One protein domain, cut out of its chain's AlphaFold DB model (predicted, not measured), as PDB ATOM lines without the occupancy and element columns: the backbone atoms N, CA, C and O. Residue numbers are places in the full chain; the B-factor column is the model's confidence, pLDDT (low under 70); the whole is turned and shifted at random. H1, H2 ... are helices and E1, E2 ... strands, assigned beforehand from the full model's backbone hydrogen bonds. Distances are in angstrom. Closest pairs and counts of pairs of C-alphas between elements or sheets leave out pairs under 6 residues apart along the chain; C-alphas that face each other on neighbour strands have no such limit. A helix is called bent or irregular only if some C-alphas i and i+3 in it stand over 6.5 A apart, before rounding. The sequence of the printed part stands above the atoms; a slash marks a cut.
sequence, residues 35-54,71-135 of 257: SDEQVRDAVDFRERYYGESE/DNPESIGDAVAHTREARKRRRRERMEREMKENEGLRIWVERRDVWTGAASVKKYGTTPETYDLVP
ATOM      1  N   SER A  35       7.486 -69.356  68.041       60.00
ATOM      2  CA  SER A  35       6.895 -68.040  68.223       60.00
ATOM      3  C   SER A  35       6.307 -67.419  66.934       60.00
ATOM      4  O   SER A  35       5.439 -66.548  67.004       60.00
ATOM      5  N   ASP A  36       6.780 -67.809  65.751       61.81
ATOM      6  CA  ASP A  36       6.476 -67.145  64.472       61.81
ATOM      7  C   ASP A  36       5.142 -67.614  63.869       61.81
ATOM      8  O   ASP A  36       4.476 -66.855  63.163       61.81
ATOM      9  N   GLU A  37       4.709 -68.831  64.202       62.75
ATOM     10  CA  GLU A  37       3.430 -69.403  63.769       62.75
ATOM     11  C   GLU A  37       2.235 -68.654  64.385       62.75
ATOM     12  O   GLU A  37       1.263 -68.356  63.693       62.75
ATOM     13  N   GLN A  38       2.333 -68.229  65.656       64.44
ATOM     14  CA  GLN A  38       1.208 -67.574  66.346       64.44
ATOM     15  C   GLN A  38       0.842 -66.196  65.786       64.44
ATOM     16  O   GLN A  38      -0.270 -65.733  66.020       64.44
ATOM     17  N   VAL A  39       1.759 -65.518  65.090       69.12
ATOM     18  CA  VAL A  39       1.501 -64.176  64.539       69.12
ATOM     19  C   VAL A  39       0.908 -64.243  63.135       69.12
ATOM     20  O   VAL A  39       0.156 -63.347  62.766       69.12
ATOM     21  N   ARG A  40       1.200 -65.293  62.356       69.56
ATOM     22  CA  ARG A  40       0.693 -65.421  60.980       69.56
ATOM     23  C   ARG A  40      -0.807 -65.656  60.918       69.56
ATOM     24  O   ARG A  40      -1.480 -65.010  60.123       69.56
ATOM     25  N   ASP A  41      -1.306 -66.536  61.776       74.69
ATOM     26  CA  ASP A  41      -2.727 -66.888  61.812       74.69
ATOM     27  C   ASP A  41      -3.507 -66.027  62.815       74.69
ATOM     28  O   ASP A  41      -4.687 -66.275  63.072       74.69
ATOM     29  N   ALA A  42      -2.860 -65.015  63.406       83.75
ATOM     30  CA  ALA A  42      -3.507 -64.103  64.333       83.75
ATOM     31  C   ALA A  42      -4.633 -63.345  63.619       83.75
ATOM     32  O   ALA A  42      -4.405 -62.620  62.653       83.75
ATOM     33  N   VAL A  43      -5.856 -63.493  64.128       84.88
ATOM     34  CA  VAL A  43      -7.030 -62.787  63.589       84.88
ATOM     35  C   VAL A  43      -7.037 -61.329  64.041       84.88
ATOM     36  O   VAL A  43      -7.519 -60.455  63.325       84.88
ATOM     37  N   ASP A  44      -6.527 -61.075  65.245       86.44
ATOM     38  CA  ASP A  44      -6.499 -59.756  65.867       86.44
ATOM     39  C   ASP A  44      -5.354 -59.670  66.890       86.44
ATOM     40  O   ASP A  44      -4.771 -60.686  67.285       86.44
ATOM     41  N   PHE A  45      -5.058 -58.462  67.361       87.00
ATOM     42  CA  PHE A  45      -4.105 -58.206  68.433       87.00
ATOM     43  C   PHE A  45      -4.810 -57.585  69.625       87.00
ATOM     44  O   PHE A  45      -5.462 -56.547  69.533       87.00
ATOM     45  N   ARG A  46      -4.643 -58.207  70.791       86.75
ATOM     46  CA  ARG A  46      -5.268 -57.740  72.025       86.75
ATOM     47  C   ARG A  46      -4.227 -57.173  72.977       86.75
ATOM     48  O   ARG A  46      -3.231 -57.834  73.267       86.75
ATOM     49  N   GLU A  47      -4.510 -55.989  73.519       86.25
ATOM     50  CA  GLU A  47      -3.745 -55.421  74.631       86.25
ATOM     51  C   GLU A  47      -3.825 -56.350  75.849       86.25
ATOM     52  O   GLU A  47      -4.906 -56.784  76.273       86.25
ATOM     53  N   ARG A  48      -2.660 -56.687  76.403       84.00
ATOM     54  CA  ARG A  48      -2.563 -57.554  77.567       84.00
ATOM     55  C   ARG A  48      -3.184 -56.872  78.783       84.00
ATOM     56  O   ARG A  48      -2.867 -55.739  79.124       84.00
ATOM     57  N   TYR A  49      -4.037 -57.615  79.483       79.56
ATOM     58  CA  TYR A  49      -4.573 -57.169  80.760       79.56
ATOM     59  C   TYR A  49      -3.511 -57.297  81.854       79.56
ATOM     60  O   TYR A  49      -3.059 -58.400  82.168       79.56
ATOM     61  N   TYR A  50      -3.161 -56.168  82.457       71.38
ATOM     62  CA  TYR A  50      -2.435 -56.097  83.716       71.38
ATOM     63  C   TYR A  50      -3.445 -55.604  84.750       71.38
ATOM     64  O   TYR A  50      -4.040 -54.548  84.550       71.38
ATOM     65  N   GLY A  51      -3.710 -56.393  85.794       61.69
ATOM     66  CA  GLY A  51      -4.721 -56.052  86.796       61.69
ATOM     67  C   GLY A  51      -4.520 -54.638  87.335       61.69
ATOM     68  O   GLY A  51      -3.443 -54.313  87.819       61.69
ATOM     69  N   GLU A  52      -5.555 -53.801  87.268       53.38
ATOM     70  CA  GLU A  52      -5.512 -52.415  87.768       53.38
ATOM     71  C   GLU A  52      -5.560 -52.332  89.306       53.38
ATOM     72  O   GLU A  52      -5.632 -51.250  89.877       53.38
ATOM     73  N   SER A  53      -5.513 -53.478  89.989       50.56
ATOM     74  CA  SER A  53      -5.640 -53.598  91.443       50.56
ATOM     75  C   SER A  53      -4.416 -53.111  92.227       50.56
ATOM     76  O   SER A  53      -4.457 -53.103  93.457       50.56
ATOM     77  N   GLU A  54      -3.329 -52.721  91.560       50.06
ATOM     78  CA  GLU A  54      -2.192 -52.088  92.226       50.06
ATOM     79  C   GLU A  54      -2.551 -50.648  92.607       50.06
ATOM     80  O   GLU A  54      -2.574 -49.738  91.783       50.06
ATOM     81  N   ASP A  71      -9.614 -26.326  77.343       76.44
ATOM     82  CA  ASP A  71      -9.984 -25.196  76.477       76.44
ATOM     83  C   ASP A  71     -11.167 -25.506  75.544       76.44
ATOM     84  O   ASP A  71     -11.873 -24.604  75.091       76.44
ATOM     85  N   ASN A  72     -11.415 -26.785  75.253       78.94
ATOM     86  CA  ASN A  72     -12.533 -27.236  74.429       78.94
ATOM     87  C   ASN A  72     -13.002 -28.657  74.844       78.94
ATOM     88  O   ASN A  72     -12.272 -29.380  75.526       78.94
ATOM     89  N   PRO A  73     -14.225 -29.084  74.465       75.06
ATOM     90  CA  PRO A  73     -14.753 -30.408  74.818       75.06
ATOM     91  C   PRO A  73     -13.941 -31.582  74.249       75.06
ATOM     92  O   PRO A  73     -13.990 -32.680  74.799       75.06
ATOM     93  N   GLU A  74     -13.205 -31.357  73.161       72.44
ATOM     94  CA  GLU A  74     -12.366 -32.360  72.492       72.44
ATOM     95  C   GLU A  74     -11.042 -32.599  73.251       72.44
ATOM     96  O   GLU A  74     -10.610 -33.736  73.415       72.44
ATOM     97  N   SER A  75     -10.486 -31.553  73.870       78.06
ATOM     98  CA  SER A  75      -9.257 -31.550  74.679       78.06
ATOM     99  C   SER A  75      -9.381 -32.400  75.943       78.06
ATOM    100  O   SER A  75      -8.385 -32.923  76.442       78.06
ATOM    101  N   ILE A  76     -10.605 -32.615  76.437       76.94
ATOM    102  CA  ILE A  76     -10.870 -33.556  77.535       76.94
ATOM    103  C   ILE A  76     -10.472 -34.976  77.112       76.94
ATOM    104  O   ILE A  76      -9.871 -35.703  77.903       76.94
ATOM    105  N   GLY A  77     -10.786 -35.364  75.872       77.44
ATOM    106  CA  GLY A  77     -10.435 -36.672  75.324       77.44
ATOM    107  C   GLY A  77      -8.923 -36.856  75.237       77.44
ATOM    108  O   GLY A  77      -8.399 -37.842  75.755       77.44
ATOM    109  N   ASP A  78      -8.229 -35.867  74.677       79.62
ATOM    110  CA  ASP A  78      -6.771 -35.888  74.520       79.62
ATOM    111  C   ASP A  78      -6.044 -35.897  75.868       79.62
ATOM    112  O   ASP A  78      -5.103 -36.662  76.071       79.62
ATOM    113  N   ALA A  79      -6.511 -35.112  76.838       79.12
ATOM    114  CA  ALA A  79      -5.935 -35.103  78.177       79.12
ATOM    115  C   ALA A  79      -6.161 -36.435  78.912       79.12
ATOM    116  O   ALA A  79      -5.263 -36.947  79.585       79.12
ATOM    117  N   VAL A  80      -7.340 -37.048  78.771       80.25
ATOM    118  CA  VAL A  80      -7.609 -38.384  79.328       80.25
ATOM    119  C   VAL A  80      -6.750 -39.451  78.635       80.25
ATOM    120  O   VAL A  80      -6.241 -40.356  79.301       80.25
ATOM    121  N   ALA A  81      -6.534 -39.343  77.323       78.50
ATOM    122  CA  ALA A  81      -5.640 -40.233  76.588       78.50
ATOM    123  C   ALA A  81      -4.188 -40.088  77.068       78.50
ATOM    124  O   ALA A  81      -3.567 -41.079  77.451       78.50
ATOM    125  N   HIS A  82      -3.690 -38.856  77.177       78.25
ATOM    126  CA  HIS A  82      -2.320 -38.564  77.592       78.25
ATOM    127  C   HIS A  82      -2.040 -38.981  79.046       78.25
ATOM    128  O   HIS A  82      -0.992 -39.552  79.347       78.25
ATOM    129  N   THR A  83      -2.989 -38.769  79.964       79.56
ATOM    130  CA  THR A  83      -2.872 -39.254  81.357       79.56
ATOM    131  C   THR A  83      -2.862 -40.784  81.419       79.56
ATOM    132  O   THR A  83      -2.048 -41.383  82.130       79.56
ATOM    133  N   ARG A  84      -3.705 -41.457  80.622       79.25
ATOM    134  CA  ARG A  84      -3.706 -42.922  80.501       79.25
ATOM    135  C   ARG A  84      -2.380 -43.446  79.942       79.25
ATOM    136  O   ARG A  84      -1.846 -44.419  80.476       79.25
ATOM    137  N   GLU A  85      -1.834 -42.814  78.910       78.44
ATOM    138  CA  GLU A  85      -0.531 -43.155  78.324       78.44
ATOM    139  C   GLU A  85       0.619 -42.925  79.308       78.44
ATOM    140  O   GLU A  85       1.468 -43.802  79.481       78.44
ATOM    141  N   ALA A  86       0.610 -41.808  80.039       81.25
ATOM    142  CA  ALA A  86       1.601 -41.513  81.068       81.25
ATOM    143  C   ALA A  86       1.608 -42.583  82.172       81.25
ATOM    144  O   ALA A  86       2.679 -43.048  82.570       81.25
ATOM    145  N   ARG A  87       0.431 -43.036  82.623       80.75
ATOM    146  CA  ARG A  87       0.307 -44.148  83.584       80.75
ATOM    147  C   ARG A  87       0.842 -45.461  83.021       80.75
ATOM    148  O   ARG A  87       1.576 -46.165  83.718       80.75
ATOM    149  N   LYS A  88       0.527 -45.786  81.760       80.31
ATOM    150  CA  LYS A  88       1.071 -46.976  81.078       80.31
ATOM    151  C   LYS A  88       2.599 -46.924  81.004       80.31
ATOM    152  O   LYS A  88       3.256 -47.909  81.337       80.31
ATOM    153  N   ARG A  89       3.173 -45.771  80.647       82.12
ATOM    154  CA  ARG A  89       4.627 -45.555  80.607       82.12
ATOM    155  C   ARG A  89       5.273 -45.732  81.981       82.12
ATOM    156  O   ARG A  89       6.202 -46.522  82.099       82.12
ATOM    157  N   ARG A  90       4.749 -45.086  83.030       83.88
ATOM    158  CA  ARG A  90       5.277 -45.221  84.405       83.88
ATOM    159  C   ARG A  90       5.251 -46.673  84.889       83.88
ATOM    160  O   ARG A  90       6.214 -47.141  85.494       83.88
ATOM    161  N   ARG A  91       4.165 -47.406  84.605       80.94
ATOM    162  CA  ARG A  91       4.063 -48.843  84.916       80.94
ATOM    163  C   ARG A  91       5.160 -49.639  84.214       80.94
ATOM    164  O   ARG A  91       5.800 -50.479  84.839       80.94
ATOM    165  N   ARG A  92       5.380 -49.366  82.930       82.56
ATOM    166  CA  ARG A  92       6.410 -50.035  82.134       82.56
ATOM    167  C   ARG A  92       7.810 -49.767  82.674       82.56
ATOM    168  O   ARG A  92       8.543 -50.714  82.919       82.56
ATOM    169  N   GLU A  93       8.157 -48.509  82.924       86.81
ATOM    170  CA  GLU A  93       9.469 -48.125  83.460       86.81
ATOM    171  C   GLU A  93       9.738 -48.786  84.818       86.81
ATOM    172  O   GLU A  93      10.837 -49.280  85.073       86.81
ATOM    173  N   ARG A  94       8.714 -48.857  85.681       86.19
ATOM    174  CA  ARG A  94       8.792 -49.576  86.959       86.19
ATOM    175  C   ARG A  94       9.078 -51.060  86.743       86.19
ATOM    176  O   ARG A  94      10.002 -51.583  87.359       86.19
ATOM    177  N   MET A  95       8.316 -51.706  85.862       85.38
ATOM    178  CA  MET A  95       8.481 -53.124  85.546       85.38
ATOM    179  C   MET A  95       9.870 -53.412  84.955       85.38
ATOM    180  O   MET A  95      10.516 -54.374  85.353       85.38
ATOM    181  N   GLU A  96      10.373 -52.555  84.068       87.75
ATOM    182  CA  GLU A  96      11.713 -52.684  83.488       87.75
ATOM    183  C   GLU A  96      12.825 -52.490  84.522       87.75
ATOM    184  O   GLU A  96      13.826 -53.208  84.499       87.75
ATOM    185  N   ARG A  97      12.665 -51.541  85.450       92.94
ATOM    186  CA  ARG A  97      13.605 -51.359  86.562       92.94
ATOM    187  C   ARG A  97      13.640 -52.604  87.448       92.94
ATOM    188  O   ARG A  97      14.719 -53.093  87.763       92.94
ATOM    189  N   GLU A  98      12.478 -53.160  87.775       92.12
ATOM    190  CA  GLU A  98      12.386 -54.398  88.552       92.12
ATOM    191  C   GLU A  98      12.992 -55.591  87.810       92.12
ATOM    192  O   GLU A  98      13.680 -56.393  88.427       92.12
ATOM    193  N   MET A  99      12.836 -55.692  86.487       92.75
ATOM    194  CA  MET A  99      13.500 -56.734  85.688       92.75
ATOM    195  C   MET A  99      15.028 -56.627  85.702       92.75
ATOM    196  O   MET A  99      15.705 -57.646  85.581       92.75
ATOM    197  N   LYS A 100      15.584 -55.415  85.814       94.25
ATOM    198  CA  LYS A 100      17.039 -55.216  85.931       94.25
ATOM    199  C   LYS A 100      17.554 -55.653  87.298       94.25
ATOM    200  O   LYS A 100      18.646 -56.200  87.387       94.25
ATOM    201  N   GLU A 101      16.769 -55.408  88.342       94.38
ATOM    202  CA  GLU A 101      17.104 -55.761  89.724       94.38
ATOM    203  C   GLU A 101      16.778 -57.236  90.051       94.38
ATOM    204  O   GLU A 101      17.373 -57.811  90.959       94.38
ATOM    205  N   ASN A 102      15.859 -57.866  89.309       95.56
ATOM    206  CA  ASN A 102      15.373 -59.227  89.534       95.56
ATOM    207  C   ASN A 102      15.475 -60.090  88.264       95.56
ATOM    208  O   ASN A 102      14.596 -60.087  87.394       95.56
ATOM    209  N   GLU A 103      16.521 -60.915  88.205       95.31
ATOM    210  CA  GLU A 103      16.753 -61.843  87.092       95.31
ATOM    211  C   GLU A 103      15.618 -62.860  86.905       95.31
ATOM    212  O   GLU A 103      15.270 -63.199  85.773       95.31
ATOM    213  N   GLY A 104      15.007 -63.328  87.998       96.25
ATOM    214  CA  GLY A 104      13.900 -64.283  87.949       96.25
ATOM    215  C   GLY A 104      12.669 -63.693  87.263       96.25
ATOM    216  O   GLY A 104      12.068 -64.340  86.403       96.25
ATOM    217  N   LEU A 105      12.337 -62.438  87.580       92.06
ATOM    218  CA  LEU A 105      11.254 -61.703  86.928       92.06
ATOM    219  C   LEU A 105      11.546 -61.488  85.439       92.06
ATOM    220  O   LEU A 105      10.664 -61.703  84.607       92.06
ATOM    221  N   ARG A 106      12.786 -61.123  85.094       94.19
ATOM    222  CA  ARG A 106      13.220 -60.947  83.702       94.19
ATOM    223  C   ARG A 106      13.033 -62.226  82.885       94.19
ATOM    224  O   ARG A 106      12.395 -62.185  81.836       94.19
ATOM    225  N   ILE A 107      13.546 -63.357  83.376       94.75
ATOM    226  CA  ILE A 107      13.429 -64.661  82.701       94.75
ATOM    227  C   ILE A 107      11.961 -65.073  82.581       94.75
ATOM    228  O   ILE A 107      11.541 -65.574  81.536       94.75
ATOM    229  N   TRP A 108      11.171 -64.866  83.637       93.69
ATOM    230  CA  TRP A 108       9.747 -65.177  83.617       93.69
ATOM    231  C   TRP A 108       9.013 -64.373  82.542       93.69
ATOM    232  O   TRP A 108       8.273 -64.968  81.759       93.69
ATOM    233  N   VAL A 109       9.244 -63.057  82.450       90.44
ATOM    234  CA  VAL A 109       8.605 -62.228  81.419       90.44
ATOM    235  C   VAL A 109       9.082 -62.598  80.024       90.44
ATOM    236  O   VAL A 109       8.248 -62.752  79.141       90.44
ATOM    237  N   GLU A 110      10.381 -62.806  79.823       90.81
ATOM    238  CA  GLU A 110      10.925 -63.222  78.529       90.81
ATOM    239  C   GLU A 110      10.273 -64.528  78.054       90.81
ATOM    240  O   GLU A 110       9.724 -64.602  76.954       90.81
ATOM    241  N   ARG A 111      10.233 -65.547  78.919       91.62
ATOM    242  CA  ARG A 111       9.617 -66.838  78.591       91.62
ATOM    243  C   ARG A 111       8.107 -66.735  78.402       91.62
ATOM    244  O   ARG A 111       7.558 -67.389  77.517       91.62
ATOM    245  N   ARG A 112       7.427 -65.910  79.200       89.50
ATOM    246  CA  ARG A 112       5.996 -65.622  79.051       89.50
ATOM    247  C   ARG A 112       5.708 -64.950  77.712       89.50
ATOM    248  O   ARG A 112       4.745 -65.321  77.043       89.50
ATOM    249  N   ASP A 113       6.513 -63.972  77.321       87.88
ATOM    250  CA  ASP A 113       6.339 -63.229  76.077       87.88
ATOM    251  C   ASP A 113       6.595 -64.126  74.860       87.88
ATOM    252  O   ASP A 113       5.867 -64.019  73.873       87.88
ATOM    253  N   VAL A 114       7.545 -65.063  74.951       87.38
ATOM    254  CA  VAL A 114       7.737 -66.120  73.945       87.38
ATOM    255  C   VAL A 114       6.522 -67.044  73.880       87.38
ATOM    256  O   VAL A 114       5.958 -67.230  72.807       87.38
ATOM    257  N   TRP A 115       6.068 -67.586  75.013       85.81
ATOM    258  CA  TRP A 115       4.950 -68.538  75.039       85.81
ATOM    259  C   TRP A 115       3.633 -67.922  74.550       85.81
ATOM    260  O   TRP A 115       2.829 -68.571  73.890       85.81
ATOM    261  N   THR A 116       3.404 -66.650  74.849       85.06
ATOM    262  CA  THR A 116       2.180 -65.957  74.430       85.06
ATOM    263  C   THR A 116       2.284 -65.334  73.039       85.06
ATOM    264  O   THR A 116       1.320 -64.726  72.596       85.06
ATOM    265  N   GLY A 117       3.425 -65.444  72.351       84.31
ATOM    266  CA  GLY A 117       3.644 -64.839  71.033       84.31
ATOM    267  C   GLY A 117       3.858 -63.319  71.049       84.31
ATOM    268  O   GLY A 117       4.079 -62.722  69.999       84.31
ATOM    269  N   ALA A 118       3.856 -62.667  72.218       86.31
ATOM    270  CA  ALA A 118       4.112 -61.229  72.341       86.31
ATOM    271  C   ALA A 118       5.528 -60.841  71.879       86.31
ATOM    272  O   ALA A 118       5.728 -59.762  71.324       86.31
ATOM    273  N   ALA A 119       6.515 -61.726  72.054       86.56
ATOM    274  CA  ALA A 119       7.867 -61.521  71.533       86.56
ATOM    275  C   ALA A 119       7.886 -61.429  69.994       86.56
ATOM    276  O   ALA A 119       8.567 -60.575  69.427       86.56
ATOM    277  N   SER A 120       7.089 -62.254  69.318       83.06
ATOM    278  CA  SER A 120       6.947 -62.212  67.860       83.06
ATOM    279  C   SER A 120       6.196 -60.980  67.394       83.06
ATOM    280  O   SER A 120       6.573 -60.378  66.395       83.06
ATOM    281  N   VAL A 121       5.173 -60.559  68.140       83.75
ATOM    282  CA  VAL A 121       4.463 -59.307  67.862       83.75
ATOM    283  C   VAL A 121       5.399 -58.107  67.982       83.75
ATOM    284  O   VAL A 121       5.364 -57.239  67.122       83.75
ATOM    285  N   LYS A 122       6.318 -58.095  68.953       82.12
ATOM    286  CA  LYS A 122       7.378 -57.073  69.046       82.12
ATOM    287  C   LYS A 122       8.355 -57.113  67.865       82.12
ATOM    288  O   LYS A 122       8.827 -56.071  67.429       82.12
ATOM    289  N   LYS A 123       8.691 -58.310  67.371       81.50
ATOM    290  CA  LYS A 123       9.666 -58.513  66.285       81.50
ATOM    291  C   LYS A 123       9.105 -58.159  64.903       81.50
ATOM    292  O   LYS A 123       9.828 -57.608  64.079       81.50
ATOM    293  N   TYR A 124       7.848 -58.515  64.648       76.44
ATOM    294  CA  TYR A 124       7.199 -58.397  63.337       76.44
ATOM    295  C   TYR A 124       6.132 -57.300  63.275       76.44
ATOM    296  O   TYR A 124       5.695 -56.934  62.185       76.44
ATOM    297  N   GLY A 125       5.699 -56.777  64.422       69.62
ATOM    298  CA  GLY A 125       4.762 -55.667  64.502       69.62
ATOM    299  C   GLY A 125       5.365 -54.411  63.886       69.62
ATOM    300  O   GLY A 125       6.493 -54.026  64.177       69.62
ATOM    301  N   THR A 126       4.601 -53.762  63.016       54.66
ATOM    302  CA  THR A 126       5.041 -52.592  62.245       54.66
ATOM    303  C   THR A 126       4.983 -51.283  63.037       54.66
ATOM    304  O   THR A 126       5.371 -50.242  62.509       54.66
ATOM    305  N   THR A 127       4.523 -51.306  64.296       62.06
ATOM    306  CA  THR A 127       4.357 -50.109  65.131       62.06
ATOM    307  C   THR A 127       5.057 -50.227  66.498       62.06
ATOM    308  O   THR A 127       5.052 -51.297  67.116       62.06
ATOM    309  N   PRO A 128       5.642 -49.124  67.008       59.12
ATOM    310  CA  PRO A 128       6.359 -49.095  68.291       59.12
ATOM    311  C   PRO A 128       5.461 -49.337  69.520       59.12
ATOM    312  O   PRO A 128       5.956 -49.652  70.599       59.12
ATOM    313  N   GLU A 129       4.138 -49.267  69.355       63.91
ATOM    314  CA  GLU A 129       3.148 -49.472  70.421       63.91
ATOM    315  C   GLU A 129       2.818 -50.954  70.691       63.91
ATOM    316  O   GLU A 129       2.006 -51.280  71.556       63.91
ATOM    317  N   THR A 130       3.443 -51.891  69.974       66.06
ATOM    318  CA  THR A 130       3.066 -53.321  69.991       66.06
ATOM    319  C   THR A 130       3.598 -54.121  71.180       66.06
ATOM    320  O   THR A 130       3.283 -55.301  71.330       66.06
ATOM    321  N   TYR A 131       4.377 -53.496  72.063       66.56
ATOM    322  CA  TYR A 131       5.060 -54.168  73.171       66.56
ATOM    323  C   TYR A 131       4.131 -54.900  74.163       66.56
ATOM    324  O   TYR A 131       4.579 -55.836  74.827       66.56
ATOM    325  N   ASP A 132       2.869 -54.483  74.257       79.62
ATOM    326  CA  ASP A 132       1.859 -55.059  75.154       79.62
ATOM    327  C   ASP A 132       0.779 -55.855  74.415       79.62
ATOM    328  O   ASP A 132      -0.201 -56.299  75.019       79.62
ATOM    329  N   LEU A 133       0.950 -56.065  73.109       86.38
ATOM    330  CA  LEU A 133       0.002 -56.805  72.296       86.38
ATOM    331  C   LEU A 133       0.313 -58.303  72.292       86.38
ATOM    332  O   LEU A 133       1.463 -58.743  72.298       86.38
ATOM    333  N   VAL A 134      -0.756 -59.093  72.272       87.94
ATOM    334  CA  VAL A 134      -0.722 -60.553  72.192       87.94
ATOM    335  C   VAL A 134      -1.564 -60.982  70.991       87.94
ATOM    336  O   VAL A 134      -2.671 -60.454  70.833       87.94
ATOM    337  N   PRO A 135      -1.080 -61.914  70.149       88.12
ATOM    338  CA  PRO A 135      -1.865 -62.423  69.035       88.12
ATOM    339  C   PRO A 135      -3.099 -63.171  69.551       88.12
ATOM    340  O   PRO A 135      -3.027 -63.975  70.485       88.12
TER     341      PRO A 135
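What this domain is: This is residues 35 to 54 and 71 to 135 of the 257 residues of an uncharacterized protein of Cochliobolus heterostrophus (strain C5 / ATCC 48332 / race O) (UniProt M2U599). The long helix H2 and the shorter H3 meet near their ends as a V, and at the far end of H3 a small cluster gathers H1, H4, H5 and a two-stranded sheet. Residues 71 to 90, of which 75 to 90 belong to H2, stick out as a free arm. The printed part has 85 residues, mostly helix, in the order H1 E1 H2 H3 H4 H5 E2; E1 and E2 are antiparallel. It is loose, with a radius of gyration of the C-alphas of 15.4 A, and spans 47 by 35 by 22 A.

How they stand to each other: Begin with H1, residues 35 to 40: it touches H4, residues 118 to 124, where the C-alphas of Ser 35 and Ser 120 come closest, 5.8 A, at a steep tilt of 65 degrees. Next look at E1, residues 44 to 47, antiparallel to E2, residues 133 to 135, at 146 degrees; N 46 and O 134 are within hydrogen-bond range at 3.0 A. H2, residues 75 to 101, and H3, residues 103 to 115, touch only at the corner, closest at the C-alphas of Met 99 and Arg 106, 4.7 A, at a steep tilt of 60 degrees, opposite ways. H3 and H4 only just touch, only at the corner, with 3 pairs of C-alphas within 8 A; the closest are those of Asp 113 and Ala 119, 5.1 A. H4 touches H5, residues 128 to 132, closest at the C-alphas of Lys 122 and Tyr 131, 5.6 A. H2 is apart from H1, H4, H5 and E2. Every O i to N i+4 pair is within hydrogen-bond range in H2, H3 and H4, but 0 of 2 in H1 and 0 of 1 in H5; their O i to N i+3 counts are 1 of 3 and 0 of 2.

Where its parts are: Find C-alpha 35, where H1 begins, at (6.895, -68.040, 68.223). From C-alpha 75 at (-9.257, -31.550, 74.679), H2 runs 38.8 A to C-alpha 101; H3 then runs 18.1 A. H1 and H4 each measure 9.9 A, E1 10.2 A, H5 10.1 A and E2 6.8 A, ending at C-alpha 135 at (-1.865, -62.423, 69.035). H5 is irregular: C-alphas 129 and 132 are 7.4 A apart.

The domain as a whole: The two C-alphas farthest apart are those of Glu 37 and Asp 71, 47.9 A. Residues 55 to 70 are not printed, and C-alphas 54 and 71 are 32.1 A apart across the cut; the links that are printed whole are tight. Mean pLDDT of the printed part is 80.0; look for values under 70 at residues 35 to 40, 51 to 54 and 125 to 131.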